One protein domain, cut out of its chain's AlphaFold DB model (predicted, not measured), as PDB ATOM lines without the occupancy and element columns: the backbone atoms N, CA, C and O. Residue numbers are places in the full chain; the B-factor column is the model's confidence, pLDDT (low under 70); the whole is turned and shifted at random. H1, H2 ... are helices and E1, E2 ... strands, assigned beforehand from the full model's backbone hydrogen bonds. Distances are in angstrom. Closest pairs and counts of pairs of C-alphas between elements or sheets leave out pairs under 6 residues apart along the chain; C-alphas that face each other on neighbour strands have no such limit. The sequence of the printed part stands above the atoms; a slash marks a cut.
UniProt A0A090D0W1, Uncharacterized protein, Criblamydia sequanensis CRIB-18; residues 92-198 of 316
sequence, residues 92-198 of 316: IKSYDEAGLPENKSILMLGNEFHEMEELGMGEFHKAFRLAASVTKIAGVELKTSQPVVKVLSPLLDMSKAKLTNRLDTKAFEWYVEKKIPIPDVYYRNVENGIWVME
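Overview. This is residues 92 to 198 of the 316 residues of an uncharacterized protein of Criblamydia sequanensis CRIB-18 (UniProt A0A090D0W1). One strongly twisted sheet of six strands, curled like part of a barrel but open between its edges E1 and E5, has a single long helix, H1, packed over its E4, E6 and E5 part. The far end of H1 sticks out with residues 173 to 177, and at the E1 end residues 92 to 103 make a long loop reaching away from the sheet. The printed part has 107 residues, with six named strands and one named helix in the order E1 E2 E3 E4 H1 E5 E6; across the sheet the order is E1 E2 E3 E4 E6 E5, all antiparallel. The class is mixed, helices and strands, and the whole is compact, with a radius of gyration of the C-alphas of 14.5 A and spans of 49 by 33 by 24 A.

Along the chain. Residues 92 to 103 hold no named element. E1 is residues 104 to 109, 16.0 A long, from C-alpha 104 at (-19.855, 13.418, 46.036). E2, residues 112 to 121, is the longest strand at 23.2 A and bends by 69 degrees at residue 118. E3 is residues 125 to 130, 15.9 A, and E4 residues 148 to 152, 13.3 A. H1, residues 158 to 177, measures 28.8 A and begins at C-alpha 158 at (-40.895, 4.494, 34.596). E5 is residues 185 to 189, 11.1 A, and E6 is residues 194 to 197, 9.9 A, ending at C-alpha 197 at (-22.772, 18.254, 28.120).

Arrangement. E1 to E4 form a meander, each strand the antiparallel neighbour of the one before. In the hairpin E1 and E2, N 107 and O 114 are 3.0 A apart, within hydrogen-bond range. So are N 117 and O 129 of the hairpin E2 and E3, at 2.8 A, and N 128 and O 149 of the hairpin E3 and E4, at 2.8 A. Between the antiparallel neighbours E4 and E6, N 150 and O 195 are within hydrogen-bond range at 2.8 A, and in the hairpin E5 and E6, N 189 and O 194 are within hydrogen-bond range at 2.8 A. E4, H1 and E5 make a split strand-helix-strand unit, two strands running the same way with E6 between them in the sheet, and its crossover is right-handed. H1 is on the sheet at a height over the sheet of 10.1 A and lies over E4, E6 and E5. It runs along the strands, at 7 degrees to E4 on the local plane. The closest C-alphas of E4 and H1 are those of Leu 152 and Ala 161, 6.5 A apart. In H1 every O i to N i+4 pair is within hydrogen-bond range. The edge strands E1 and E5 are apart.

Size, cuts and confidence. The two C-alphas farthest apart, those of Glu 97 and Lys 178, are 49.7 A from each other. The printed part has no cut. The link from E3 to E4 is long, 17 residues, and in it residues 136 to 137 pair antiparallel with residues 140 to 141. Residues 173 to 179, of which 173 to 177 belong to H1, stand free. The mean pLDDT of the printed part is 76.5, and it is under 70 at residues 92 to 106, 108 to 112 and 191 to 192.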
ATOM      1  N   ILE A  92     -24.473   5.070  42.452       46.88
ATOM      2  CA  ILE A  92     -24.065   4.505  43.729       46.88
ATOM      3  C   ILE A  92     -23.719   5.695  44.616       46.88
ATOM      4  O   ILE A  92     -22.717   6.380  44.407       46.88
ATOM      5  N   LYS A  93     -24.577   5.965  45.602       46.81
ATOM      6  CA  LYS A  93     -24.188   6.807  46.732       46.81
ATOM      7  C   LYS A  93     -23.187   5.996  47.548       46.81
ATOM      8  O   LYS A  93     -23.590   5.065  48.239       46.81
ATOM      9  N   SER A  94     -21.900   6.294  47.436       34.38
ATOM     10  CA  SER A  94     -20.932   5.793  48.405       34.38
ATOM     11  C   SER A  94     -21.091   6.605  49.687       34.38
ATOM     12  O   SER A  94     -20.823   7.805  49.683       34.38
ATOM     13  N   TYR A  95     -21.518   5.960  50.765       40.56
ATOM     14  CA  TYR A  95     -21.200   6.414  52.113       40.56
ATOM     15  C   TYR A  95     -20.222   5.406  52.696       40.56
ATOM     16  O   TYR A  95     -20.479   4.211  52.600       40.56
ATOM     17  N   ASP A  96     -19.138   5.899  53.285       34.25
ATOM     18  CA  ASP A  96     -18.725   5.409  54.594       34.25
ATOM     19  C   ASP A  96     -17.826   6.430  55.300       34.25
ATOM     20  O   ASP A  96     -16.939   7.042  54.708       34.25
ATOM     21  N   GLU A  97     -18.167   6.645  56.570       39.19
ATOM     22  CA  GLU A  97     -17.271   6.897  57.701       39.19
ATOM     23  C   GLU A  97     -15.929   7.593  57.400       39.19
ATOM     24  O   GLU A  97     -14.889   6.949  57.371       39.19
ATOM     25  N   ALA A  98     -15.952   8.922  57.230       39.97
ATOM     26  CA  ALA A  98     -14.915   9.882  57.662       39.97
ATOM     27  C   ALA A  98     -14.968  11.168  56.816       39.97
ATOM     28  O   ALA A  98     -14.252  11.314  55.831       39.97
ATOM     29  N   GLY A  99     -15.787  12.139  57.229       43.50
ATOM     30  CA  GLY A  99     -15.496  13.566  57.020       43.50
ATOM     31  C   GLY A  99     -15.199  14.079  55.599       43.50
ATOM     32  O   GLY A  99     -14.471  15.062  55.479       43.50
ATOM     33  N   LEU A 100     -15.744  13.480  54.534       41.56
ATOM     34  CA  LEU A 100     -15.700  14.039  53.174       41.56
ATOM     35  C   LEU A 100     -17.044  14.701  52.805       41.56
ATOM     36  O   LEU A 100     -18.087  14.269  53.295       41.56
ATOM     37  N   PRO A 101     -17.032  15.769  51.979       41.00
ATOM     38  CA  PRO A 101     -18.185  16.650  51.779       41.00
ATOM     39  C   PRO A 101     -19.389  15.920  51.167       41.00
ATOM     40  O   PRO A 101     -19.239  15.149  50.219       41.00
ATOM     41  N   GLU A 102     -20.582  16.227  51.688       52.00
ATOM     42  CA  GLU A 102     -21.875  15.538  51.497       52.00
ATOM     43  C   GLU A 102     -22.376  15.386  50.038       52.00
ATOM     44  O   GLU A 102     -23.382  14.717  49.810       52.00
ATOM     45  N   ASN A 103     -21.671  15.933  49.038       57.06
ATOM     46  CA  ASN A 103     -22.159  16.083  47.657       57.06
ATOM     47  C   ASN A 103     -21.432  15.233  46.598       57.06
ATOM     48  O   ASN A 103     -21.664  15.427  45.401       57.06
ATOM     49  N   LYS A 104     -20.551  14.301  46.991       60.69
ATOM     50  CA  LYS A 104     -19.855  13.418  46.036       60.69
ATOM     51  C   LYS A 104     -20.674  12.160  45.721       60.69
ATOM     52  O   LYS A 104     -21.152  11.476  46.618       60.69
ATOM     53  N   SER A 105     -20.848  11.854  44.439       66.44
ATOM     54  CA  SER A 105     -21.552  10.664  43.933       66.44
ATOM     55  C   SER A 105     -20.703   9.948  42.886       66.44
ATOM     56  O   SER A 105     -19.902  10.584  42.207       66.44
ATOM     57  N   ILE A 106     -20.901   8.638  42.716       69.31
ATOM     58  CA  ILE A 106     -20.251   7.869  41.650       69.31
ATOM     59  C   ILE A 106     -21.307   7.463  40.621       69.31
ATOM     60  O   ILE A 106     -22.346   6.894  40.970       69.31
ATOM     61  N   LEU A 107     -21.040   7.749  39.346       70.56
ATOM     62  CA  LEU A 107     -21.862   7.301  38.222       70.56
ATOM     63  C   LEU A 107     -21.092   6.317  37.363       70.56
ATOM     64  O   LEU A 107     -19.951   6.565  36.980       70.56
ATOM     65  N   MET A 108     -21.764   5.222  37.028       68.38
ATOM     66  CA  MET A 108     -21.280   4.281  36.034       68.38
ATOM     67  C   MET A 108     -21.775   4.704  34.646       68.38
ATOM     68  O   MET A 108     -22.985   4.730  34.400       68.38
ATOM     69  N   LEU A 109     -20.849   5.036  33.747       67.31
ATOM     70  CA  LEU A 109     -21.118   5.330  32.339       67.31
ATOM     71  C   LEU A 109     -20.446   4.257  31.480       67.31
ATOM     72  O   LEU A 109     -19.223   4.153  31.429       67.31
ATOM     73  N   GLY A 110     -21.247   3.420  30.817       66.00
ATOM     74  CA  GLY A 110     -20.721   2.218  30.168       66.00
ATOM     75  C   GLY A 110     -20.136   1.263  31.213       66.00
ATOM     76  O   GLY A 110     -20.862   0.814  32.096       66.00
ATOM     77  N   ASN A 111     -18.831   0.992  31.123       66.38
ATOM     78  CA  ASN A 111     -18.099   0.113  32.047       66.38
ATOM     79  C   ASN A 111     -17.146   0.877  32.988       66.38
ATOM     80  O   ASN A 111     -16.324   0.254  33.658       66.38
ATOM     81  N   GLU A 112     -17.215   2.209  33.016       68.19
ATOM     82  CA  GLU A 112     -16.316   3.064  33.793       68.19
ATOM     83  C   GLU A 112     -17.076   3.772  34.921       68.19
ATOM     84  O   GLU A 112     -18.240   4.151  34.767       68.19
ATOM     85  N   PHE A 113     -16.411   3.938  36.066       72.62
ATOM     86  CA  PHE A 113     -16.928   4.683  37.210       72.62
ATOM     87  C   PHE A 113     -16.307   6.074  37.240       72.62
ATOM     88  O   PHE A 113     -15.087   6.216  37.155       72.62
ATOM     89  N   HIS A 114     -17.145   7.091  37.415       77.56
ATOM     90  CA  HIS A 114     -16.708   8.477  37.469       77.56
ATOM     91  C   HIS A 114     -17.173   9.144  38.759       77.56
ATOM     92  O   HIS A 114     -18.353   9.074  39.113       77.56
ATOM     93  N   GLU A 115     -16.243   9.817  39.438       78.69
ATOM     94  CA  GLU A 115     -16.566  10.715  40.543       78.69
ATOM     95  C   GLU A 115     -17.267  11.970  40.027       78.69
ATOM     96  O   GLU A 115     -16.888  12.563  39.009       78.69
ATOM     97  N   MET A 116     -18.282  12.387  40.771       83.00
ATOM     98  CA  MET A 116     -19.122  13.519  40.440       83.00
ATOM     99  C   MET A 116     -19.480  14.333  41.672       83.00
ATOM    100  O   MET A 116     -19.591  13.805  42.777       83.00
ATOM    101  N   GLU A 117     -19.764  15.604  41.445       84.38
ATOM    102  CA  GLU A 117     -20.346  16.526  42.406       84.38
ATOM    103  C   GLU A 117     -21.770  16.879  41.978       84.38
ATOM    104  O   GLU A 117     -22.022  17.196  40.817       84.38
ATOM    105  N   GLU A 118     -22.725  16.812  42.899       84.69
ATOM    106  CA  GLU A 118     -24.099  17.227  42.620       84.69
ATOM    107  C   GLU A 118     -24.194  18.746  42.417       84.69
ATOM    108  O   GLU A 118     -23.826  19.520  43.296       84.69
ATOM    109  N   LEU A 119     -24.718  19.169  41.261       83.00
ATOM    110  CA  LEU A 119     -25.002  20.581  40.972       83.00
ATOM    111  C   LEU A 119     -26.425  20.970  41.380       83.00
ATOM    112  O   LEU A 119     -26.680  22.119  41.732       83.00
ATOM    113  N   GLY A 120     -27.361  20.022  41.312       82.12
ATOM    114  CA  GLY A 120     -28.740  20.236  41.727       82.12
ATOM    115  C   GLY A 120     -29.701  19.163  41.228       82.12
ATOM    116  O   GLY A 120     -29.379  18.334  40.372       82.12
ATOM    117  N   MET A 121     -30.919  19.209  41.762       81.62
ATOM    118  CA  MET A 121     -32.014  18.316  41.404       81.62
ATOM    119  C   MET A 121     -33.268  19.140  41.115       81.62
ATOM    120  O   MET A 121     -33.739  19.891  41.965       81.62
ATOM    121  N   GLY A 122     -33.800  18.988  39.907       79.06
ATOM    122  CA  GLY A 122     -35.124  19.465  39.528       79.06
ATOM    123  C   GLY A 122     -36.164  18.350  39.608       79.06
ATOM    124  O   GLY A 122     -35.872  17.216  39.990       79.06
ATOM    125  N   GLU A 123     -37.389  18.661  39.186       81.94
ATOM    126  CA  GLU A 123     -38.487  17.687  39.138       81.94
ATOM    127  C   GLU A 123     -38.145  16.494  38.230       81.94
ATOM    128  O   GLU A 123     -38.286  15.334  38.621       81.94
ATOM    129  N   PHE A 124     -37.640  16.786  37.029       82.94
ATOM    130  CA  PHE A 124     -37.431  15.783  35.985       82.94
ATOM    131  C   PHE A 124     -36.005  15.252  35.906       82.94
ATOM    132  O   PHE A 124     -35.787  14.134  35.440       82.94
ATOM    133  N   HIS A 125     -35.032  16.035  36.361       85.81
ATOM    134  CA  HIS A 125     -33.623  15.760  36.132       85.81
ATOM    135  C   HIS A 125     -32.776  16.031  37.359       85.81
ATOM    136  O   HIS A 125     -33.074  16.909  38.165       85.81
ATOM    137  N   LYS A 126     -31.667  15.309  37.438       85.69
ATOM    138  CA  LYS A 126     -30.576  15.573  38.359       85.69
ATOM    139  C   LYS A 126     -29.318  15.891  37.559       85.69
ATOM    140  O   LYS A 126     -29.029  15.206  36.578       85.69
ATOM    141  N   ALA A 127     -28.609  16.942  37.954       86.56
ATOM    142  CA  ALA A 127     -27.411  17.418  37.279       86.56
ATOM    143  C   ALA A 127     -26.182  17.233  38.170       86.56
ATOM    144  O   ALA A 127     -26.203  17.523  39.368       86.56
ATOM    145  N   PHE A 128     -25.100  16.777  37.557       87.38
ATOM    146  CA  PHE A 128     -23.828  16.506  38.206       87.38
ATOM    147  C   PHE A 128     -22.688  17.142  37.424       87.38
ATOM    148  O   PHE A 128     -22.740  17.195  36.201       87.38
ATOM    149  N   ARG A 129     -21.632  17.563  38.108       88.56
ATOM    150  CA  ARG A 129     -20.352  17.936  37.512       88.56
ATOM    151  C   ARG A 129     -19.384  16.773  37.663       88.56
ATOM    152  O   ARG A 129     -19.206  16.269  38.767       88.56
ATOM    153  N   LEU A 130     -18.759  16.353  36.573       85.00
ATOM    154  CA  LEU A 130     -17.699  15.346  36.610       85.00
ATOM    155  C   LEU A 130     -16.380  15.950  37.090       85.00
ATOM    156  O   LEU A 130     -16.108  17.134  36.878       85.00
ATOM    157  N   ALA A 131     -15.545  15.118  37.715       77.19
ATOM    158  CA  ALA A 131     -14.194  15.506  38.099       77.19
ATOM    159  C   ALA A 131     -13.379  15.988  36.886       77.19
ATOM    160  O   ALA A 131     -13.459  15.417  35.796       77.19
ATOM    161  N   ALA A 132     -12.539  17.005  37.096       70.12
ATOM    162  CA  ALA A 132     -11.852  17.676  35.994       70.12
ATOM    163  C   ALA A 132     -10.806  16.820  35.254       70.12
ATOM    164  O   ALA A 132     -10.317  17.183  34.188       70.12
ATOM    165  N   SER A 133     -10.458  15.666  35.823       74.56
ATOM    166  CA  SER A 133      -9.569  14.674  35.222       74.56
ATOM    167  C   SER A 133     -10.248  13.799  34.162       74.56
ATOM    168  O   SER A 133      -9.564  13.025  33.495       74.56
ATOM    169  N   VAL A 134     -11.576  13.868  34.011       77.94
ATOM    170  CA  VAL A 134     -12.311  13.074  33.019       77.94
ATOM    171  C   VAL A 134     -12.202  13.746  31.651       77.94
ATOM    172  O   VAL A 134     -12.857  14.747  31.386       77.94
ATOM    173  N   THR A 135     -11.392  13.174  30.764       78.69
ATOM    174  CA  THR A 135     -11.159  13.697  29.403       78.69
ATOM    175  C   THR A 135     -11.852  12.880  28.313       78.69
ATOM    176  O   THR A 135     -11.879  13.283  27.150       78.69
ATOM    177  N   LYS A 136     -12.427  11.725  28.669       80.50
ATOM    178  CA  LYS A 136     -13.071  10.792  27.741       80.50
ATOM    179  C   LYS A 136     -14.213  10.049  28.426       80.50
ATOM    180  O   LYS A 136     -14.053   9.616  29.561       80.50
ATOM    181  N   ILE A 137     -15.336   9.877  27.726       75.56
ATOM    182  CA  ILE A 137     -16.484   9.064  28.169       75.56
ATOM    183  C   ILE A 137     -16.957   8.201  27.007       75.56
ATOM    184  O   ILE A 137     -17.181   8.707  25.911       75.56
ATOM    185  N   ALA A 138     -17.122   6.897  27.245       70.62
ATOM    186  CA  ALA A 138     -17.651   5.945  26.261       70.62
ATOM    187  C   ALA A 138     -16.960   6.019  24.879       70.62
ATOM    188  O   ALA A 138     -17.594   5.878  23.836       70.62
ATOM    189  N   GLY A 139     -15.646   6.265  24.851       71.56
ATOM    190  CA  GLY A 139     -14.901   6.396  23.594       71.56
ATOM    191  C   GLY A 139     -14.828   7.815  23.017       71.56
ATOM    192  O   GLY A 139     -14.001   8.035  22.135       71.56
ATOM    193  N   VAL A 140     -15.619   8.764  23.524       75.44
ATOM    194  CA  VAL A 140     -15.720  10.143  23.027       75.44
ATOM    195  C   VAL A 140     -14.835  11.081  23.845       75.44
ATOM    196  O   VAL A 140     -14.937  11.114  25.071       75.44
ATOM    197  N   GLU A 141     -13.969  11.838  23.172       82.88
ATOM    198  CA  GLU A 141     -13.153  12.883  23.802       82.88
ATOM    199  C   GLU A 141     -14.008  14.093  24.187       82.88
ATOM    200  O   GLU A 141     -14.829  14.575  23.401       82.88
ATOM    201  N   LEU A 142     -13.805  14.587  25.404       82.31
ATOM    202  CA  LEU A 142     -14.532  15.727  25.947       82.31
ATOM    203  C   LEU A 142     -13.728  16.996  25.680       82.31
ATOM    204  O   LEU A 142     -12.545  17.074  25.999       82.31
ATOM    205  N   LYS A 143     -14.381  18.012  25.113       81.06
ATOM    206  CA  LYS A 143     -13.748  19.310  24.812       81.06
ATOM    207  C   LYS A 143     -13.848  20.308  25.966       81.06
ATOM    208  O   LYS A 143     -13.590  21.491  25.787       81.06
ATOM    209  N   THR A 144     -14.233  19.836  27.145       79.12
ATOM    210  CA  THR A 144     -14.349  20.638  28.359       79.12
ATOM    211  C   THR A 144     -13.613  19.943  29.491       79.12
ATOM    212  O   THR A 144     -13.618  18.717  29.588       79.12
ATOM    213  N   SER A 145     -12.989  20.740  30.353       77.06
ATOM    214  CA  SER A 145     -12.324  20.250  31.554       77.06
ATOM    215  C   SER A 145     -13.305  19.902  32.666       77.06
ATOM    216  O   SER A 145     -12.887  19.300  33.637       77.06
ATOM    217  N   GLN A 146     -14.583  20.282  32.583       81.44
ATOM    218  CA  GLN A 146     -15.555  20.039  33.653       81.44
ATOM    219  C   GLN A 146     -16.927  19.697  33.069       81.44
ATOM    220  O   GLN A 146     -17.806  20.538  33.085       81.44
ATOM    221  N   PRO A 147     -17.159  18.502  32.521       87.62
ATOM    222  CA  PRO A 147     -18.434  18.183  31.881       87.62
ATOM    223  C   PRO A 147     -19.588  18.050  32.890       87.62
ATOM    224  O   PRO A 147     -19.404  17.572  34.013       87.62
ATOM    225  N   VAL A 148     -20.799  18.432  32.468       89.25
ATOM    226  CA  VAL A 148     -22.043  18.191  33.215       89.25
ATOM    227  C   VAL A 148     -22.671  16.889  32.758       89.25
ATOM    228  O   VAL A 148     -22.783  16.639  31.561       89.25
ATOM    229  N   VAL A 149     -23.164  16.097  33.702       87.94
ATOM    230  CA  VAL A 149     -24.035  14.957  33.428       87.94
ATOM    231  C   VAL A 149     -25.441  15.262  33.916       87.94
ATOM    232  O   VAL A 149     -25.664  15.464  35.108       87.94
ATOM    233  N   LYS A 150     -26.400  15.270  32.994       87.88
ATOM    234  CA  LYS A 150     -27.834  15.336  33.279       87.88
ATOM    235  C   LYS A 150     -28.402  13.923  33.178       87.88
ATOM    236  O   LYS A 150     -28.227  13.240  32.171       87.88
ATOM    237  N   VAL A 151     -29.062  13.476  34.239       86.31
ATOM    238  CA  VAL A 151     -29.742  12.177  34.307       86.31
ATOM    239  C   VAL A 151     -31.191  12.375  34.721       86.31
ATOM    240  O   VAL A 151     -31.523  13.355  35.393       86.31
ATOM    241  N   LEU A 152     -32.061  11.439  34.350       83.12
ATOM    242  CA  LEU A 152     -33.447  11.440  34.816       83.12
ATOM    243  C   LEU A 152     -33.505  11.368  36.346       83.12
ATOM    244  O   LEU A 152     -32.765  10.615  36.983       83.12
ATOM    245  N   SER A 153     -34.407  12.152  36.932       83.00
ATOM    246  CA  SER A 153     -34.619  12.176  38.376       83.00
ATOM    247  C   SER A 153     -35.054  10.790  38.874       83.00
ATOM    248  O   SER A 153     -35.940  10.170  38.275       83.00
ATOM    249  N   PRO A 154     -34.487  10.294  39.991       74.31
ATOM    250  CA  PRO A 154     -34.879   9.008  40.570       74.31
ATOM    251  C   PRO A 154     -36.315   9.017  41.114       74.31
ATOM    252  O   PRO A 154     -36.860   7.956  41.404       74.31
ATOM    253  N   LEU A 155     -36.921  10.201  41.253       77.75
ATOM    254  CA  LEU A 155     -38.297  10.380  41.710       77.75
ATOM    255  C   LEU A 155     -39.329  10.096  40.609       77.75
ATOM    256  O   LEU A 155     -40.515   9.947  40.905       77.75
ATOM    257  N   LEU A 156     -38.905  10.025  39.343       76.19
ATOM    258  CA  LEU A 156     -39.805   9.738  38.234       76.19
ATOM    259  C   LEU A 156     -40.148   8.250  38.173       76.19
ATOM    260  O   LEU A 156     -39.274   7.377  38.138       76.19
ATOM    261  N   ASP A 157     -41.441   7.960  38.042       82.25
ATOM    262  CA  ASP A 157     -41.879   6.631  37.640       82.25
ATOM    263  C   ASP A 157     -41.377   6.286  36.221       82.25
ATOM    264  O   ASP A 157     -40.983   7.143  35.424       82.25
ATOM    265  N   MET A 158     -41.389   4.995  35.885       75.44
ATOM    266  CA  MET A 158     -40.895   4.494  34.596       75.44
ATOM    267  C   MET A 158     -41.597   5.118  33.381       75.44
ATOM    268  O   MET A 158     -40.979   5.236  32.322       75.44
ATOM    269  N   SER A 159     -42.882   5.460  33.499       80.88
ATOM    270  CA  SER A 159     -43.668   6.004  32.391       80.88
ATOM    271  C   SER A 159     -43.306   7.464  32.128       80.88
ATOM    272  O   SER A 159     -43.000   7.818  30.988       80.88
ATOM    273  N   LYS A 160     -43.218   8.273  33.190       81.25
ATOM    274  CA  LYS A 160     -42.784   9.670  33.139       81.25
ATOM    275  C   LYS A 160     -41.340   9.777  32.680       81.25
ATOM    276  O   LYS A 160     -41.068  10.529  31.760       81.25
ATOM    277  N   ALA A 161     -40.447   8.943  33.211       78.81
ATOM    278  CA  ALA A 161     -39.048   8.880  32.791       78.81
ATOM    279  C   ALA A 161     -38.894   8.648  31.272       78.81
ATOM    280  O   ALA A 161     -38.128   9.344  30.608       78.81
ATOM    281  N   LYS A 162     -39.657   7.701  30.700       81.69
ATOM    282  CA  LYS A 162     -39.654   7.435  29.249       81.69
ATOM    283  C   LYS A 162     -40.203   8.609  28.442       81.69
ATOM    284  O   LYS A 162     -39.662   8.923  27.385       81.69
ATOM    285  N   LEU A 163     -41.284   9.229  28.917       84.06
ATOM    286  CA  LEU A 163     -41.889  10.380  28.254       84.06
ATOM    287  C   LEU A 163     -40.944  11.586  28.269       84.06
ATOM    288  O   LEU A 163     -40.667  12.122  27.203       84.06
ATOM    289  N   THR A 164     -40.418  11.958  29.437       83.62
ATOM    290  CA  THR A 164     -39.453  13.049  29.629       83.62
ATOM    291  C   THR A 164     -38.286  12.908  28.663       83.62
ATOM    292  O   THR A 164     -38.088  13.768  27.821       83.62
ATOM    293  N   ASN A 165     -37.622  11.757  28.658       83.69
ATOM    294  CA  ASN A 165     -36.472  11.526  27.794       83.69
ATOM    295  C   ASN A 165     -36.805  11.587  26.286       83.69
ATOM    296  O   ASN A 165     -36.018  12.087  25.478       83.69
ATOM    297  N   ARG A 166     -38.000  11.125  25.883       84.19
ATOM    298  CA  ARG A 166     -38.486  11.288  24.501       84.19
ATOM    299  C   ARG A 166     -38.698  12.764  24.157       84.19
ATOM    300  O   ARG A 166     -38.395  13.164  23.037       84.19
ATOM    301  N   LEU A 167     -39.245  13.545  25.087       84.62
ATOM    302  CA  LEU A 167     -39.455  14.978  24.906       84.62
ATOM    303  C   LEU A 167     -38.120  15.727  24.868       84.62
ATOM    304  O   LEU A 167     -37.935  16.521  23.958       84.62
ATOM    305  N   ASP A 168     -37.165  15.421  25.745       86.00
ATOM    306  CA  ASP A 168     -35.836  16.051  25.738       86.00
ATOM    307  C   ASP A 168     -35.076  15.761  24.442       86.00
ATOM    308  O   ASP A 168     -34.433  16.641  23.877       86.00
ATOM    309  N   THR A 169     -35.184  14.530  23.931       86.38
ATOM    310  CA  THR A 169     -34.574  14.133  22.654       86.38
ATOM    311  C   THR A 169     -35.138  14.952  21.497       86.38
ATOM    312  O   THR A 169     -34.369  15.505  20.713       86.38
ATOM    313  N   LYS A 170     -36.471  15.076  21.427       86.62
ATOM    314  CA  LYS A 170     -37.140  15.903  20.419       86.62
ATOM    315  C   LYS A 170     -36.822  17.389  20.586       86.62
ATOM    316  O   LYS A 170     -36.647  18.080  19.590       86.62
ATOM    317  N   ALA A 171     -36.739  17.868  21.828       85.31
ATOM    318  CA  ALA A 171     -36.412  19.255  22.118       85.31
ATOM    319  C   ALA A 171     -35.007  19.538  21.606       85.31
ATOM    320  O   ALA A 171     -34.834  20.423  20.788       85.31
ATOM    321  N   PHE A 172     -34.021  18.727  21.977       88.00
ATOM    322  CA  PHE A 172     -32.661  18.864  21.469       88.00
ATOM    323  C   PHE A 172     -32.601  18.919  19.936       88.00
ATOM    324  O   PHE A 172     -31.983  19.825  19.388       88.00
ATOM    325  N   GLU A 173     -33.267  17.988  19.247       87.94
ATOM    326  CA  GLU A 173     -33.315  17.960  17.779       87.94
ATOM    327  C   GLU A 173     -33.896  19.257  17.203       87.94
ATOM    328  O   GLU A 173     -33.320  19.826  16.276       87.94
ATOM    329  N   TRP A 174     -34.967  19.773  17.807       85.38
ATOM    330  CA  TRP A 174     -35.564  21.049  17.428       85.38
ATOM    331  C   TRP A 174     -34.625  22.237  17.693       85.38
ATOM    332  O   TRP A 174     -34.419  23.053  16.802       85.38
ATOM    333  N   TYR A 175     -33.978  22.324  18.863       86.69
ATOM    334  CA  TYR A 175     -33.027  23.409  19.166       86.69
ATOM    335  C   TYR A 175     -31.855  23.413  18.172       86.69
ATOM    336  O   TYR A 175     -31.444  24.480  17.716       86.69
ATOM    337  N   VAL A 176     -31.353  22.231  17.793       86.75
ATOM    338  CA  VAL A 176     -30.306  22.084  16.771       86.75
ATOM    339  C   VAL A 176     -30.805  22.539  15.398       86.75
ATOM    340  O   VAL A 176     -30.119  23.316  14.735       86.75
ATOM    341  N   GLU A 177     -31.996  22.106  14.974       84.38
ATOM    342  CA  GLU A 177     -32.608  22.514  13.700       84.38
ATOM    343  C   GLU A 177     -32.780  24.038  13.618       84.38
ATOM    344  O   GLU A 177     -32.425  24.661  12.613       84.38
ATOM    345  N   LYS A 178     -33.262  24.649  14.705       78.69
ATOM    346  CA  LYS A 178     -33.522  26.091  14.809       78.69
ATOM    347  C   LYS A 178     -32.284  26.923  15.120       78.69
ATOM    348  O   LYS A 178     -32.366  28.149  15.187       78.69
ATOM    349  N   LYS A 179     -31.123  26.274  15.258       84.62
ATOM    350  CA  LYS A 179     -29.840  26.913  15.585       84.62
ATOM    351  C   LYS A 179     -29.930  27.754  16.860       84.62
ATOM    352  O   LYS A 179     -29.321  28.819  16.952       84.62
ATOM    353  N   ILE A 180     -30.705  27.282  17.834       84.81
ATOM    354  CA  ILE A 180     -30.767  27.890  19.159       84.81
ATOM    355  C   ILE A 180     -29.441  27.591  19.856       84.81
ATOM    356  O   ILE A 180     -29.045  26.422  19.910       84.81
ATOM    357  N   PRO A 181     -28.745  28.600  20.403       87.75
ATOM    358  CA  PRO A 181     -27.522  28.361  21.150       87.75
ATOM    359  C   PRO A 181     -27.802  27.489  22.382       87.75
ATOM    360  O   PRO A 181     -28.500  27.906  23.306       87.75
ATOM    361  N   ILE A 182     -27.251  26.277  22.399       90.75
ATOM    362  CA  ILE A 182     -27.325  25.320  23.512       90.75
ATOM    363  C   ILE A 182     -25.915  24.849  23.890       90.75
ATOM    364  O   ILE A 182     -24.998  24.984  23.070       90.75
ATOM    365  N   PRO A 183     -25.713  24.311  25.108       90.56
ATOM    366  CA  PRO A 183     -24.473  23.640  25.486       90.56
ATOM    367  C   PRO A 183     -24.093  22.540  24.496       90.56
ATOM    368  O   PRO A 183     -24.964  21.815  24.007       90.56
ATOM    369  N   ASP A 184     -22.794  22.369  24.255       87.88
ATOM    370  CA  ASP A 184     -22.326  21.244  23.448       87.88
ATOM    371  C   ASP A 184     -22.691  19.920  24.130       87.88
ATOM    372  O   ASP A 184     -22.430  19.721  25.318       87.88
ATOM    373  N   VAL A 185     -23.284  18.992  23.375       88.06
ATOM    374  CA  VAL A 185     -23.623  17.646  23.853       88.06
ATOM    375  C   VAL A 185     -22.581  16.664  23.333       88.06
ATOM    376  O   VAL A 185     -22.527  16.371  22.140       88.06
ATOM    377  N   TYR A 186     -21.753  16.141  24.236       84.19
ATOM    378  CA  TYR A 186     -20.678  15.205  23.897       84.19
ATOM    379  C   TYR A 186     -21.176  13.767  23.798       84.19
ATOM    380  O   TYR A 186     -20.706  12.991  22.969       84.19
ATOM    381  N   TYR A 187     -22.124  13.396  24.656       82.50
ATOM    382  CA  TYR A 187     -22.663  12.044  24.702       82.50
ATOM    383  C   TYR A 187     -24.119  12.052  25.156       82.50
ATOM    384  O   TYR A 187     -24.516  12.826  26.028       82.50
ATOM    385  N   ARG A 188     -24.913  11.147  24.580       81.19
ATOM    386  CA  ARG A 188     -26.318  10.945  24.925       81.19
ATOM    387  C   ARG A 188     -26.658   9.463  24.896       81.19
ATOM    388  O   ARG A 188     -26.492   8.812  23.870       81.19
ATOM    389  N   ASN A 189     -27.224   8.961  25.987       78.69
ATOM    390  CA  ASN A 189     -27.860   7.653  26.034       78.69
ATOM    391  C   ASN A 189     -29.383   7.828  26.053       78.69
ATOM    392  O   ASN A 189     -29.970   8.144  27.089       78.69
ATOM    393  N   VAL A 190     -30.012   7.608  24.897       70.94
ATOM    394  CA  VAL A 190     -31.462   7.786  24.705       70.94
ATOM    395  C   VAL A 190     -32.274   6.691  25.399       70.94
ATOM    396  O   VAL A 190     -33.455   6.881  25.636       70.94
ATOM    397  N   GLU A 191     -31.701   5.555  25.781       66.81
ATOM    398  CA  GLU A 191     -32.469   4.526  26.497       66.81
ATOM    399  C   GLU A 191     -32.570   4.828  27.995       66.81
ATOM    400  O   GLU A 191     -33.613   4.624  28.619       66.81
ATOM    401  N   ASN A 192     -31.493   5.376  28.558       69.06
ATOM    402  CA  ASN A 192     -31.344   5.619  29.988       69.06
ATOM    403  C   ASN A 192     -31.482   7.097  30.393       69.06
ATOM    404  O   ASN A 192     -31.421   7.400  31.583       69.06
ATOM    405  N   GLY A 193     -31.680   8.005  29.430       76.50
ATOM    406  CA  GLY A 193     -31.861   9.438  29.670       76.50
ATOM    407  C   GLY A 193     -30.639  10.097  30.303       76.50
ATOM    408  O   GLY A 193     -30.777  10.919  31.207       76.50
ATOM    409  N   ILE A 194     -29.444   9.690  29.862       83.88
ATOM    410  CA  ILE A 194     -28.173  10.277  30.295       83.88
ATOM    411  C   ILE A 194     -27.682  11.225  29.214       83.88
ATOM    412  O   ILE A 194     -27.595  10.841  28.048       83.88
ATOM    413  N   TRP A 195     -27.283  12.420  29.620       87.00
ATOM    414  CA  TRP A 195     -26.722  13.439  28.748       87.00
ATOM    415  C   TRP A 195     -25.437  13.965  29.364       87.00
ATOM    416  O   TRP A 195     -25.431  14.354  30.527       87.00
ATOM    417  N   VAL A 196     -24.355  13.976  28.593       86.69
ATOM    418  CA  VAL A 196     -23.074  14.573  28.976       86.69
ATOM    419  C   VAL A 196     -22.860  15.800  28.109       86.69
ATOM    420  O   VAL A 196     -22.850  15.702  26.880       86.69
ATOM    421  N   MET A 197     -22.705  16.946  28.757       90.56
ATOM    422  CA  MET A 197     -22.772  18.254  28.120       90.56
ATOM    423  C   MET A 197     -21.669  19.182  28.631       90.56
ATOM    424  O   MET A 197     -21.030  18.931  29.655       90.56
ATOM    425  N   GLU A 198     -21.458  20.274  27.911       90.31
ATOM    426  CA  GLU A 198     -20.630  21.402  28.324       90.31
ATOM    427  C   GLU A 198     -21.123  22.009  29.646       90.31
ATOM    428  O   GLU A 198     -22.323  22.206  29.852       90.31
TER     429      GLU A 198